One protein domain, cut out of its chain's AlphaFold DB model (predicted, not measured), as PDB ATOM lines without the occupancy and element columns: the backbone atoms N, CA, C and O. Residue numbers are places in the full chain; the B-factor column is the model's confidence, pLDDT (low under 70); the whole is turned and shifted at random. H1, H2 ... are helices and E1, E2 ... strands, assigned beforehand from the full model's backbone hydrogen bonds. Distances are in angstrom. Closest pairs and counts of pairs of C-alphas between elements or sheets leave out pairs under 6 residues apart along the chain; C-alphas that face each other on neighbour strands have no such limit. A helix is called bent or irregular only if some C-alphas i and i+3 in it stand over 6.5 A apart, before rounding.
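This is residues 2 to 79 of the 132 residues of the protein "SCO family protein" of Deltaproteobacteria bacterium (UniProt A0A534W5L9). A small two-strand ribbon, E1 beside E2, makes the middle of an elongated, loosely joined model; H2 packs on it, mainly on E2, while H1 lies toward one end of the long axis and H3 and H4 toward the other. No helix touches another helix. The printed part has 78 residues with four named helices and two named strands, in the order H1 E1 H2 E2 H3 H4; the sheet, order E1, E2, is parallel and the class is mostly helix. It is only just loose, close to compact, with a radius of gyration of the C-alphas of 14.2 A and spans of 41 by 24 by 20 A.

Begin at the sheet: E1, residues 17 to 20, and E2, residues 45 to 48, are parallel neighbours at 17 degrees, with N 19 and O 46 within hydrogen-bond range at 2.9 A and N 48 and O 19 at 2.8 A. Between them in the chain comes H2, residues 29 to 38, completing a strand-helix-strand unit, two parallel neighbour strands with a helix between, whose crossover is right-handed. Look at Leu 32 and Phe 47, the closest C-alphas of H2 and E2, 6.0 A apart. For H3, residues 52 to 61, the closest C-alphas with E1 are those of Leu 55 and Phe 20, 7.5 A apart. H4, residues 69 to 73, is apart from H3. H1, residues 2 to 10, is only just apart from E2, at 8.3 A. Every O i to N i+4 pair is within hydrogen-bond range in H2, H3 and H4; in H1 3 of 5 are.

Find C-alpha 17 at (19.036, 19.579, -4.218); from there E1 runs 10.1 A, and E2 runs 9.8 A. H2 and H3 each measure 14.2 A. H1 starts at C-alpha 2, (30.111, 18.404, 1.950), and spans 13.9 A; it is irregular, with C-alphas 6 and 9 at 9.1 A. H4, 6.0 A long, ends at C-alpha 73, (16.394, 44.500, -4.519).

Look to Asp 9 and Val 70 for the two C-alphas farthest apart, 41.9 A. The printed part has no cut; the link E2 to H3 is tight and no link is long. The mean pLDDT of the printed part is 93.5, and no printed residue is under 70.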
ATOM      1  N   LYS A   2      29.964  19.310   0.792       93.00
ATOM      2  CA  LYS A   2      30.111  18.404   1.950       93.00
ATOM      3  C   LYS A   2      28.812  17.651   2.296       93.00
ATOM      4  O   LYS A   2      28.860  16.439   2.427       93.00
ATOM      5  N   VAL A   3      27.666  18.343   2.343       94.12
ATOM      6  CA  VAL A   3      26.352  17.720   2.612       94.12
ATOM      7  C   VAL A   3      26.008  16.647   1.571       94.12
ATOM      8  O   VAL A   3      25.700  15.527   1.950       94.12
ATOM      9  N   GLN A   4      26.158  16.940   0.269       94.25
ATOM     10  CA  GLN A   4      25.944  15.956  -0.809       94.25
ATOM     11  C   GLN A   4      26.773  14.681  -0.589       94.25
ATOM     12  O   GLN A   4      26.259  13.576  -0.719       94.25
ATOM     13  N   ARG A   5      28.056  14.821  -0.223       93.69
ATOM     14  CA  ARG A   5      28.930  13.664   0.036       93.69
ATOM     15  C   ARG A   5      28.474  12.845   1.244       93.69
ATOM     16  O   ARG A   5      28.605  11.633   1.209       93.69
ATOM     17  N   LEU A   6      27.952  13.497   2.284       94.00
ATOM     18  CA  LEU A   6      27.435  12.821   3.478       94.00
ATOM     19  C   LEU A   6      26.140  12.048   3.199       94.00
ATOM     20  O   LEU A   6      25.904  11.028   3.832       94.00
ATOM     21  N   LEU A   7      25.315  12.522   2.265       92.81
ATOM     22  CA  LEU A   7      24.076  11.844   1.869       92.81
ATOM     23  C   LEU A   7      24.321  10.668   0.913       92.81
ATOM     24  O   LEU A   7      23.502   9.754   0.855       92.81
ATOM     25  N   GLY A   8      25.445  10.679   0.189       92.31
ATOM     26  CA  GLY A   8      25.891   9.568  -0.649       92.31
ATOM     27  C   GLY A   8      24.815   9.105  -1.633       92.31
ATOM     28  O   GLY A   8      24.247   9.907  -2.374       92.31
ATOM     29  N   ASP A   9      24.514   7.810  -1.591       91.44
ATOM     30  CA  ASP A   9      23.604   7.113  -2.506       91.44
ATOM     31  C   ASP A   9      22.134   7.540  -2.417       91.44
ATOM     32  O   ASP A   9      21.326   7.070  -3.222       91.44
ATOM     33  N   ARG A  10      21.775   8.398  -1.459       91.62
ATOM     34  CA  ARG A  10      20.431   8.983  -1.342       91.62
ATOM     35  C   ARG A  10      20.187  10.126  -2.321       91.62
ATOM     36  O   ARG A  10      19.047  10.389  -2.713       91.62
ATOM     37  N   MET A  11      21.263  10.785  -2.752       95.12
ATOM     38  CA  MET A  11      21.180  11.851  -3.745       95.12
ATOM     39  C   MET A  11      20.585  11.318  -5.052       95.12
ATOM     40  O   MET A  11      21.074  10.348  -5.628       95.12
ATOM     41  N   GLY A  12      19.517  11.961  -5.523       93.06
ATOM     42  CA  GLY A  12      18.824  11.600  -6.757       93.06
ATOM     43  C   GLY A  12      17.846  10.427  -6.638       93.06
ATOM     44  O   GLY A  12      17.230  10.081  -7.644       93.06
ATOM     45  N   LYS A  13      17.688   9.822  -5.451       92.12
ATOM     46  CA  LYS A  13      16.729   8.728  -5.202       92.12
ATOM     47  C   LYS A  13      15.554   9.166  -4.349       92.12
ATOM     48  O   LYS A  13      14.411   8.888  -4.691       92.12
ATOM     49  N   ASP A  14      15.855   9.804  -3.228       90.31
ATOM     50  CA  ASP A  14      14.876  10.279  -2.250       90.31
ATOM     51  C   ASP A  14      15.284  11.607  -1.590       90.31
ATOM     52  O   ASP A  14      14.488  12.212  -0.867       90.31
ATOM     53  N   VAL A  15      16.486  12.107  -1.901       93.56
ATOM     54  CA  VAL A  15      16.923  13.474  -1.614       93.56
ATOM     55  C   VAL A  15      17.398  14.139  -2.905       93.56
ATOM     56  O   VAL A  15      18.234  13.597  -3.626       93.56
ATOM     57  N   TRP A  16      16.903  15.346  -3.170       96.44
ATOM     58  CA  TRP A  16      17.335  16.180  -4.291       96.44
ATOM     59  C   TRP A  16      17.680  17.575  -3.802       96.44
ATOM     60  O   TRP A  16      17.016  18.105  -2.909       96.44
ATOM     61  N   PHE A  17      18.695  18.176  -4.414       96.88
ATOM     62  CA  PHE A  17      19.036  19.579  -4.218       96.88
ATOM     63  C   PHE A  17      18.719  20.378  -5.475       96.88
ATOM     64  O   PHE A  17      18.979  19.941  -6.594       96.88
ATOM     65  N   TYR A  18      18.198  21.579  -5.266       96.25
ATOM     66  CA  TYR A  18      17.903  22.527  -6.325       96.25
ATOM     67  C   TYR A  18      18.542  23.859  -5.961       96.25
ATOM     68  O   TYR A  18      18.385  24.352  -4.843       96.25
ATOM     69  N   SER A  19      19.288  24.425  -6.898       95.44
ATOM     70  CA  SER A  19      19.844  25.769  -6.807       95.44
ATOM     71  C   SER A  19      19.345  26.537  -8.017       95.44
ATOM     72  O   SER A  19      19.577  26.100  -9.135       95.44
ATOM     73  N   PHE A  20      18.633  27.636  -7.815       94.88
ATOM     74  CA  PHE A  20      18.147  28.470  -8.910       94.88
ATOM     75  C   PHE A  20      18.857  29.822  -8.893       94.88
ATOM     76  O   PHE A  20      19.231  30.314  -7.827       94.88
ATOM     77  N   THR A  21      19.098  30.372 -10.080       95.06
ATOM     78  CA  THR A  21      19.758  31.672 -10.253       95.06
ATOM     79  C   THR A  21      18.851  32.843  -9.848       95.06
ATOM     80  O   THR A  21      17.626  32.730  -9.891       95.06
ATOM     81  N   LEU A  22      19.466  33.969  -9.475       93.19
ATOM     82  CA  LEU A  22      18.812  35.277  -9.349       93.19
ATOM     83  C   LEU A  22      18.926  36.122 -10.631       93.19
ATOM     84  O   LEU A  22      18.282  37.158 -10.741       93.19
ATOM     85  N   GLU A  23      19.741  35.695 -11.597       93.94
ATOM     86  CA  GLU A  23      20.067  36.437 -12.818       93.94
ATOM     87  C   GLU A  23      19.823  35.569 -14.071       93.94
ATOM     88  O   GLU A  23      20.765  35.267 -14.811       93.94
ATOM     89  N   PRO A  24      18.570  35.155 -14.349       95.56
ATOM     90  CA  PRO A  24      18.247  34.228 -15.442       95.56
ATOM     91  C   PRO A  24      18.656  34.722 -16.837       95.56
ATOM     92  O   PRO A  24      18.962  33.904 -17.702       95.56
ATOM     93  N   ASP A  25      18.729  36.039 -17.047       94.88
ATOM     94  CA  ASP A  25      19.178  36.636 -18.314       94.88
ATOM     95  C   ASP A  25      20.681  36.432 -18.578       94.88
ATOM     96  O   ASP A  25      21.139  36.535 -19.717       94.88
ATOM     97  N   LYS A  26      21.465  36.163 -17.526       95.31
ATOM     98  CA  LYS A  26      22.916  35.920 -17.596       95.31
ATOM     99  C   LYS A  26      23.240  34.435 -17.454       95.31
ATOM    100  O   LYS A  26      24.104  33.909 -18.157       95.31
ATOM    101  N   ASP A  27      22.521  33.761 -16.567       97.06
ATOM    102  CA  ASP A  27      22.751  32.373 -16.192       97.06
ATOM    103  C   ASP A  27      21.925  31.422 -17.060       97.06
ATOM    104  O   ASP A  27      20.904  30.862 -16.650       97.06
ATOM    105  N   SER A  28      22.404  31.230 -18.290       97.38
ATOM    106  CA  SER A  28      21.888  30.210 -19.208       97.38
ATOM    107  C   SER A  28      22.097  28.783 -18.668       97.38
ATOM    108  O   SER A  28      22.972  28.555 -17.821       97.38
ATOM    109  N   PRO A  29      21.345  27.783 -19.170       97.69
ATOM    110  CA  PRO A  29      21.552  26.383 -18.802       97.69
ATOM    111  C   PRO A  29      23.000  25.911 -18.994       97.69
ATOM    112  O   PRO A  29      23.525  25.176 -18.157       97.69
ATOM    113  N   GLU A  30      23.667  26.353 -20.060       97.81
ATOM    114  CA  GLU A  30      25.056  26.015 -20.367       97.81
ATOM    115  C   GLU A  30      26.016  26.596 -19.321       97.81
ATOM    116  O   GLU A  30      26.855  25.870 -18.782       97.81
ATOM    117  N   VAL A  31      25.844  27.875 -18.965       97.88
ATOM    118  CA  VAL A  31      26.643  28.551 -17.925       97.88
ATOM    119  C   VAL A  31      26.470  27.859 -16.572       97.88
ATOM    120  O   VAL A  31      27.452  27.572 -15.880       97.88
ATOM    121  N   LEU A  32      25.234  27.523 -16.203       98.06
ATOM    122  CA  LEU A  32      24.943  26.824 -14.953       98.06
ATOM    123  C   LEU A  32      25.494  25.392 -14.936       98.06
ATOM    124  O   LEU A  32      25.967  24.932 -13.893       98.06
ATOM    125  N   ALA A  33      25.489  24.692 -16.071       96.25
ATOM    126  CA  ALA A  33      26.089  23.366 -16.187       96.25
ATOM    127  C   ALA A  33      27.616  23.415 -16.005       96.25
ATOM    128  O   ALA A  33      28.187  22.582 -15.289       96.25
ATOM    129  N   GLU A  34      28.287  24.408 -16.594       96.88
ATOM    130  CA  GLU A  34      29.720  24.640 -16.386       96.88
ATOM    131  C   GLU A  34      30.033  24.986 -14.927       96.88
ATOM    132  O   GLU A  34      30.969  24.426 -14.340       96.88
ATOM    133  N   TYR A  35      29.216  25.845 -14.314       96.38
ATOM    134  CA  TYR A  35      29.315  26.180 -12.898       96.38
ATOM    135  C   TYR A  35      29.187  24.924 -12.024       96.38
ATOM    136  O   TYR A  35      30.075  24.624 -11.223       96.38
ATOM    137  N   ALA A  36      28.136  24.124 -12.223       95.56
ATOM    138  CA  ALA A  36      27.904  22.893 -11.475       95.56
ATOM    139  C   ALA A  36      29.089  21.915 -11.596       95.56
ATOM    140  O   ALA A  36      29.577  21.381 -10.591       95.56
ATOM    141  N   LYS A  37      29.628  21.744 -12.811       95.12
ATOM    142  CA  LYS A  37      30.815  20.914 -13.063       95.12
ATOM    143  C   LYS A  37      32.041  21.428 -12.308       95.12
ATOM    144  O   LYS A  37      32.742  20.631 -11.684       95.12
ATOM    145  N   ARG A  38      32.286  22.742 -12.314       95.50
ATOM    146  CA  ARG A  38      33.421  23.370 -11.612       95.50
ATOM    147  C   ARG A  38      33.397  23.100 -10.108       95.50
ATOM    148  O   ARG A  38      34.452  22.897  -9.512       95.50
ATOM    149  N   PHE A  39      32.213  23.061  -9.500       92.62
ATOM    150  CA  PHE A  39      32.056  22.774  -8.071       92.62
ATOM    151  C   PHE A  39      31.915  21.279  -7.749       92.62
ATOM    152  O   PHE A  39      31.814  20.914  -6.577       92.62
ATOM    153  N   GLY A  40      31.977  20.400  -8.754       92.38
ATOM    154  CA  GLY A  40      31.914  18.949  -8.573       92.38
ATOM    155  C   GLY A  40      30.534  18.447  -8.151       92.38
ATOM    156  O   GLY A  40      30.446  17.444  -7.437       92.38
ATOM    157  N   VAL A  41      29.479  19.164  -8.544       94.25
ATOM    158  CA  VAL A  41      28.077  18.795  -8.316       94.25
ATOM    159  C   VAL A  41      27.823  17.397  -8.879       94.25
ATOM    160  O   VAL A  41      28.213  17.086 -10.002       94.25
ATOM    161  N   GLY A  42      27.240  16.530  -8.051       91.00
ATOM    162  CA  GLY A  42      26.944  15.145  -8.414       91.00
ATOM    163  C   GLY A  42      25.484  14.939  -8.826       91.00
ATOM    164  O   GLY A  42      24.689  15.880  -8.781       91.00
ATOM    165  N   PRO A  43      25.109  13.699  -9.186       91.75
ATOM    166  CA  PRO A  43      23.722  13.341  -9.472       91.75
ATOM    167  C   PRO A  43      22.767  13.758  -8.346       91.75
ATOM    168  O   PRO A  43      23.128  13.727  -7.170       91.75
ATOM    169  N   GLY A  44      21.541  14.142  -8.707       94.81
ATOM    170  CA  GLY A  44      20.516  14.556  -7.744       94.81
ATOM    171  C   GLY A  44      20.615  16.006  -7.260       94.81
ATOM    172  O   GLY A  44      19.783  16.415  -6.455       94.81
ATOM    173  N   TRP A  45      21.581  16.794  -7.741       97.31
ATOM    174  CA  TRP A  45      21.631  18.240  -7.513       97.31
ATOM    175  C   TRP A  45      21.562  18.989  -8.846       97.31
ATOM    176  O   TRP A  45      22.456  18.867  -9.680       97.31
ATOM    177  N   LEU A  46      20.486  19.753  -9.045       96.50
ATOM    178  CA  LEU A  46      20.252  20.538 -10.255       96.50
ATOM    179  C   LEU A  46      20.489  22.030 -10.024       96.50
ATOM    180  O   LEU A  46      20.119  22.578  -8.983       96.50
ATOM    181  N   PHE A  47      21.064  22.673 -11.038       97.44
ATOM    182  CA  PHE A  47      21.155  24.122 -11.155       97.44
ATOM    183  C   PHE A  47      20.141  24.574 -12.204       97.44
ATOM    184  O   PHE A  47      20.109  24.018 -13.301       97.44
ATOM    185  N   LEU A  48      19.272  25.511 -11.836       97.12
ATOM    186  CA  LEU A  48      18.063  25.857 -12.575       97.12
ATOM    187  C   LEU A  48      18.052  27.341 -12.955       97.12
ATOM    188  O   LEU A  48      18.460  28.205 -12.180       97.12
ATOM    189  N   THR A  49      17.519  27.612 -14.139       97.94
ATOM    190  CA  THR A  49      17.175  28.941 -14.658       97.94
ATOM    191  C   THR A  49      15.800  28.858 -15.322       97.94
ATOM    192  O   THR A  49      15.259  27.758 -15.472       97.94
ATOM    193  N   GLY A  50      15.203  29.986 -15.694       96.44
ATOM    194  CA  GLY A  50      13.857  30.002 -16.258       96.44
ATOM    195  C   GLY A  50      13.267  31.399 -16.372       96.44
ATOM    196  O   GLY A  50      13.992  32.388 -16.436       96.44
ATOM    197  N   ASN A  51      11.935  31.464 -16.403       97.06
ATOM    198  CA  ASN A  51      11.208  32.727 -16.449       97.06
ATOM    199  C   ASN A  51      11.492  33.553 -15.173       97.06
ATOM    200  O   ASN A  51      11.301  33.026 -14.072       97.06
ATOM    201  N   PRO A  52      11.908  34.830 -15.295       95.62
ATOM    202  CA  PRO A  52      12.162  35.698 -14.147       95.62
ATOM    203  C   PRO A  52      10.996  35.797 -13.150       95.62
ATOM    204  O   PRO A  52      11.230  35.782 -11.944       95.62
ATOM    205  N   GLU A  53       9.746  35.843 -13.621       96.12
ATOM    206  CA  GLU A  53       8.561  35.966 -12.755       96.12
ATOM    207  C   GLU A  53       8.322  34.703 -11.912       96.12
ATOM    208  O   GLU A  53       7.966  34.784 -10.732       96.12
ATOM    209  N   ASP A  54       8.575  33.528 -12.493       96.94
ATOM    210  CA  ASP A  54       8.463  32.248 -11.789       96.94
ATOM    211  C   ASP A  54       9.562  32.115 -10.727       96.94
ATOM    212  O   ASP A  54       9.302  31.683  -9.600       96.94
ATOM    213  N   LEU A  55      10.793  32.516 -11.063       96.00
ATOM    214  CA  LEU A  55      11.921  32.500 -10.128       96.00
ATOM    215  C   LEU A  55      11.700  33.463  -8.962       96.00
ATOM    216  O   LEU A  55      11.966  33.099  -7.814       96.00
ATOM    217  N   GLU A  56      11.153  34.648  -9.227       94.19
ATOM    218  CA  GLU A  56      10.809  35.611  -8.184       94.19
ATOM    219  C   GLU A  56       9.693  35.081  -7.276       94.19
ATOM    220  O   GLU A  56       9.801  35.120  -6.047       94.19
ATOM    221  N   THR A  57       8.666  34.470  -7.869       95.94
ATOM    222  CA  THR A  57       7.585  33.811  -7.125       95.94
ATOM    223  C   THR A  57       8.123  32.704  -6.212       95.94
ATOM    224  O   THR A  57       7.702  32.585  -5.056       95.94
ATOM    225  N   LEU A  58       9.070  31.889  -6.689       94.56
ATOM    226  CA  LEU A  58       9.729  30.857  -5.881       94.56
ATOM    227  C   LEU A  58      10.562  31.465  -4.751       94.56
ATOM    228  O   LEU A  58      10.457  31.017  -3.606       94.56
ATOM    229  N   ARG A  59      11.371  32.485  -5.055       93.75
ATOM    230  CA  ARG A  59      12.233  33.170  -4.085       93.75
ATOM    231  C   ARG A  59      11.417  33.715  -2.914       93.75
ATOM    232  O   ARG A  59      11.739  33.415  -1.761       93.75
ATOM    233  N   GLN A  60      10.325  34.425  -3.196       92.81
ATOM    234  CA  GLN A  60       9.443  34.989  -2.173       92.81
ATOM    235  C   GLN A  60       8.736  33.902  -1.351       92.81
ATOM    236  O   GLN A  60       8.824  33.901  -0.122       92.81
ATOM    237  N   ASN A  61       8.093  32.926  -2.004       93.00
ATOM    238  CA  ASN A  61       7.311  31.895  -1.304       93.00
ATOM    239  C   ASN A  61       8.166  30.935  -0.464       93.00
ATOM    240  O   ASN A  61       7.693  30.383   0.532       93.00
ATOM    241  N   LEU A  62       9.433  30.733  -0.832       92.12
ATOM    242  CA  LEU A  62      10.368  29.922  -0.047       92.12
ATOM    243  C   LEU A  62      11.021  30.705   1.104       92.12
ATOM    244  O   LEU A  62      11.689  30.095   1.946       92.12
ATOM    245  N   GLY A  63      10.764  32.014   1.194       90.75
ATOM    246  CA  GLY A  63      11.273  32.892   2.246       90.75
ATOM    247  C   GLY A  63      12.698  33.383   2.000       90.75
ATOM    248  O   GLY A  63      13.404  33.681   2.959       90.75
ATOM    249  N   PHE A  64      13.135  33.456   0.741       91.88
ATOM    250  CA  PHE A  64      14.417  34.040   0.335       91.88
ATOM    251  C   PHE A  64      14.277  35.528  -0.025       91.88
ATOM    252  O   PHE A  64      14.908  35.998  -0.971       91.88
ATOM    253  N   ALA A  65      13.436  36.252   0.715       90.88
ATOM    254  CA  ALA A  65      13.142  37.660   0.493       90.88
ATOM    255  C   ALA A  65      13.184  38.458   1.800       90.88
ATOM    256  O   ALA A  65      12.872  37.936   2.875       90.88
ATOM    257  N   TRP A  66      13.560  39.727   1.691       88.94
ATOM    258  CA  TRP A  66      13.525  40.700   2.774       88.94
ATOM    259  C   TRP A  66      12.211  41.478   2.746       88.94
ATOM    260  O   TRP A  66      11.666  41.783   1.692       88.94
ATOM    261  N   SER A  67      11.701  41.842   3.924       90.31
ATOM    262  CA  SER A  67      10.521  42.715   4.010       90.31
ATOM    263  C   SER A  67      10.828  44.170   3.641       90.31
ATOM    264  O   SER A  67       9.905  44.917   3.332       90.31
ATOM    265  N   ASP A  68      12.099  44.577   3.700       93.50
ATOM    266  CA  ASP A  68      12.560  45.884   3.230       93.50
ATOM    267  C   ASP A  68      12.857  45.807   1.718       93.50
ATOM    268  O   ASP A  68      13.776  45.079   1.333       93.50
ATOM    269  N   PRO A  69      12.133  46.552   0.858       91.69
ATOM    270  CA  PRO A  69      12.298  46.470  -0.594       91.69
ATOM    271  C   PRO A  69      13.674  46.910  -1.105       91.69
ATOM    272  O   PRO A  69      14.104  46.454  -2.161       91.69
ATOM    273  N   VAL A  70      14.365  47.804  -0.391       93.12
ATOM    274  CA  VAL A  70      15.700  48.274  -0.787       93.12
ATOM    275  C   VAL A  70      16.728  47.180  -0.520       93.12
ATOM    276  O   VAL A  70      17.578  46.926  -1.369       93.12
ATOM    277  N   LEU A  71      16.625  46.502   0.627       90.75
ATOM    278  CA  LEU A  71      17.480  45.355   0.946       90.75
ATOM    279  C   LEU A  71      17.172  44.129   0.082       90.75
ATOM    280  O   LEU A  71      18.072  43.331  -0.166       90.75
ATOM    281  N   ASP A  72      15.916  43.969  -0.339       91.25
ATOM    282  CA  ASP A  72      15.476  42.850  -1.173       91.25
ATOM    283  C   ASP A  72      15.908  42.987  -2.637       91.25
ATOM    284  O   ASP A  72      16.235  41.993  -3.280       91.25
ATOM    285  N   ALA A  73      15.955  44.218  -3.154       90.00
ATOM    286  CA  ALA A  73      16.394  44.500  -4.519       90.00
ATOM    287  C   ALA A  73      17.917  44.369  -4.721       90.00
ATOM    288  O   ALA A  73      18.383  44.305  -5.862       90.00
ATOM    289  N   ASP A  74      18.705  44.338  -3.643       90.31
ATOM    290  CA  ASP A  74      20.145  44.105  -3.715       90.31
ATOM    291  C   ASP A  74      20.447  42.610  -3.907       90.31
ATOM    292  O   ASP A  74      20.522  41.837  -2.953       90.31
ATOM    293  N   LEU A  75      20.682  42.205  -5.158       84.38
ATOM    294  CA  LEU A  75      20.997  40.817  -5.520       84.38
ATOM    295  C   LEU A  75      22.326  40.305  -4.937       84.38
ATOM    296  O   LEU A  75      22.569  39.098  -4.941       84.38
ATOM    297  N   THR A  76      23.189  41.196  -4.437       85.25
ATOM    298  CA  THR A  76      24.436  40.811  -3.756       85.25
ATOM    299  C   THR A  76      24.200  40.419  -2.298       85.25
ATOM    300  O   THR A  76      25.050  39.780  -1.669       85.25
ATOM    301  N   ASN A  77      23.029  40.765  -1.761       81.44
ATOM    302  CA  ASN A  77      22.616  40.408  -0.423       81.44
ATOM    303  C   ASN A  77      21.992  39.007  -0.419       81.44
ATOM    304  O   ASN A  77      20.961  38.737  -1.032       81.44
ATOM    305  N   HIS A  78      22.607  38.089   0.323       76.44
ATOM    306  CA  HIS A  78      22.131  36.718   0.435       76.44
ATOM    307  C   HIS A  78      21.707  36.428   1.871       76.44
ATOM    308  O   HIS A  78      22.526  36.452   2.787       76.44
ATOM    309  N   ILE A  79      20.440  36.041   2.055       82.00
ATOM    310  CA  ILE A  79      19.883  35.642   3.360       82.00
ATOM    311  C   ILE A  79      20.655  34.476   4.009       82.00
ATOM    312  O   ILE A  79      20.558  34.238   5.211       82.00
TER     313      ILE A  79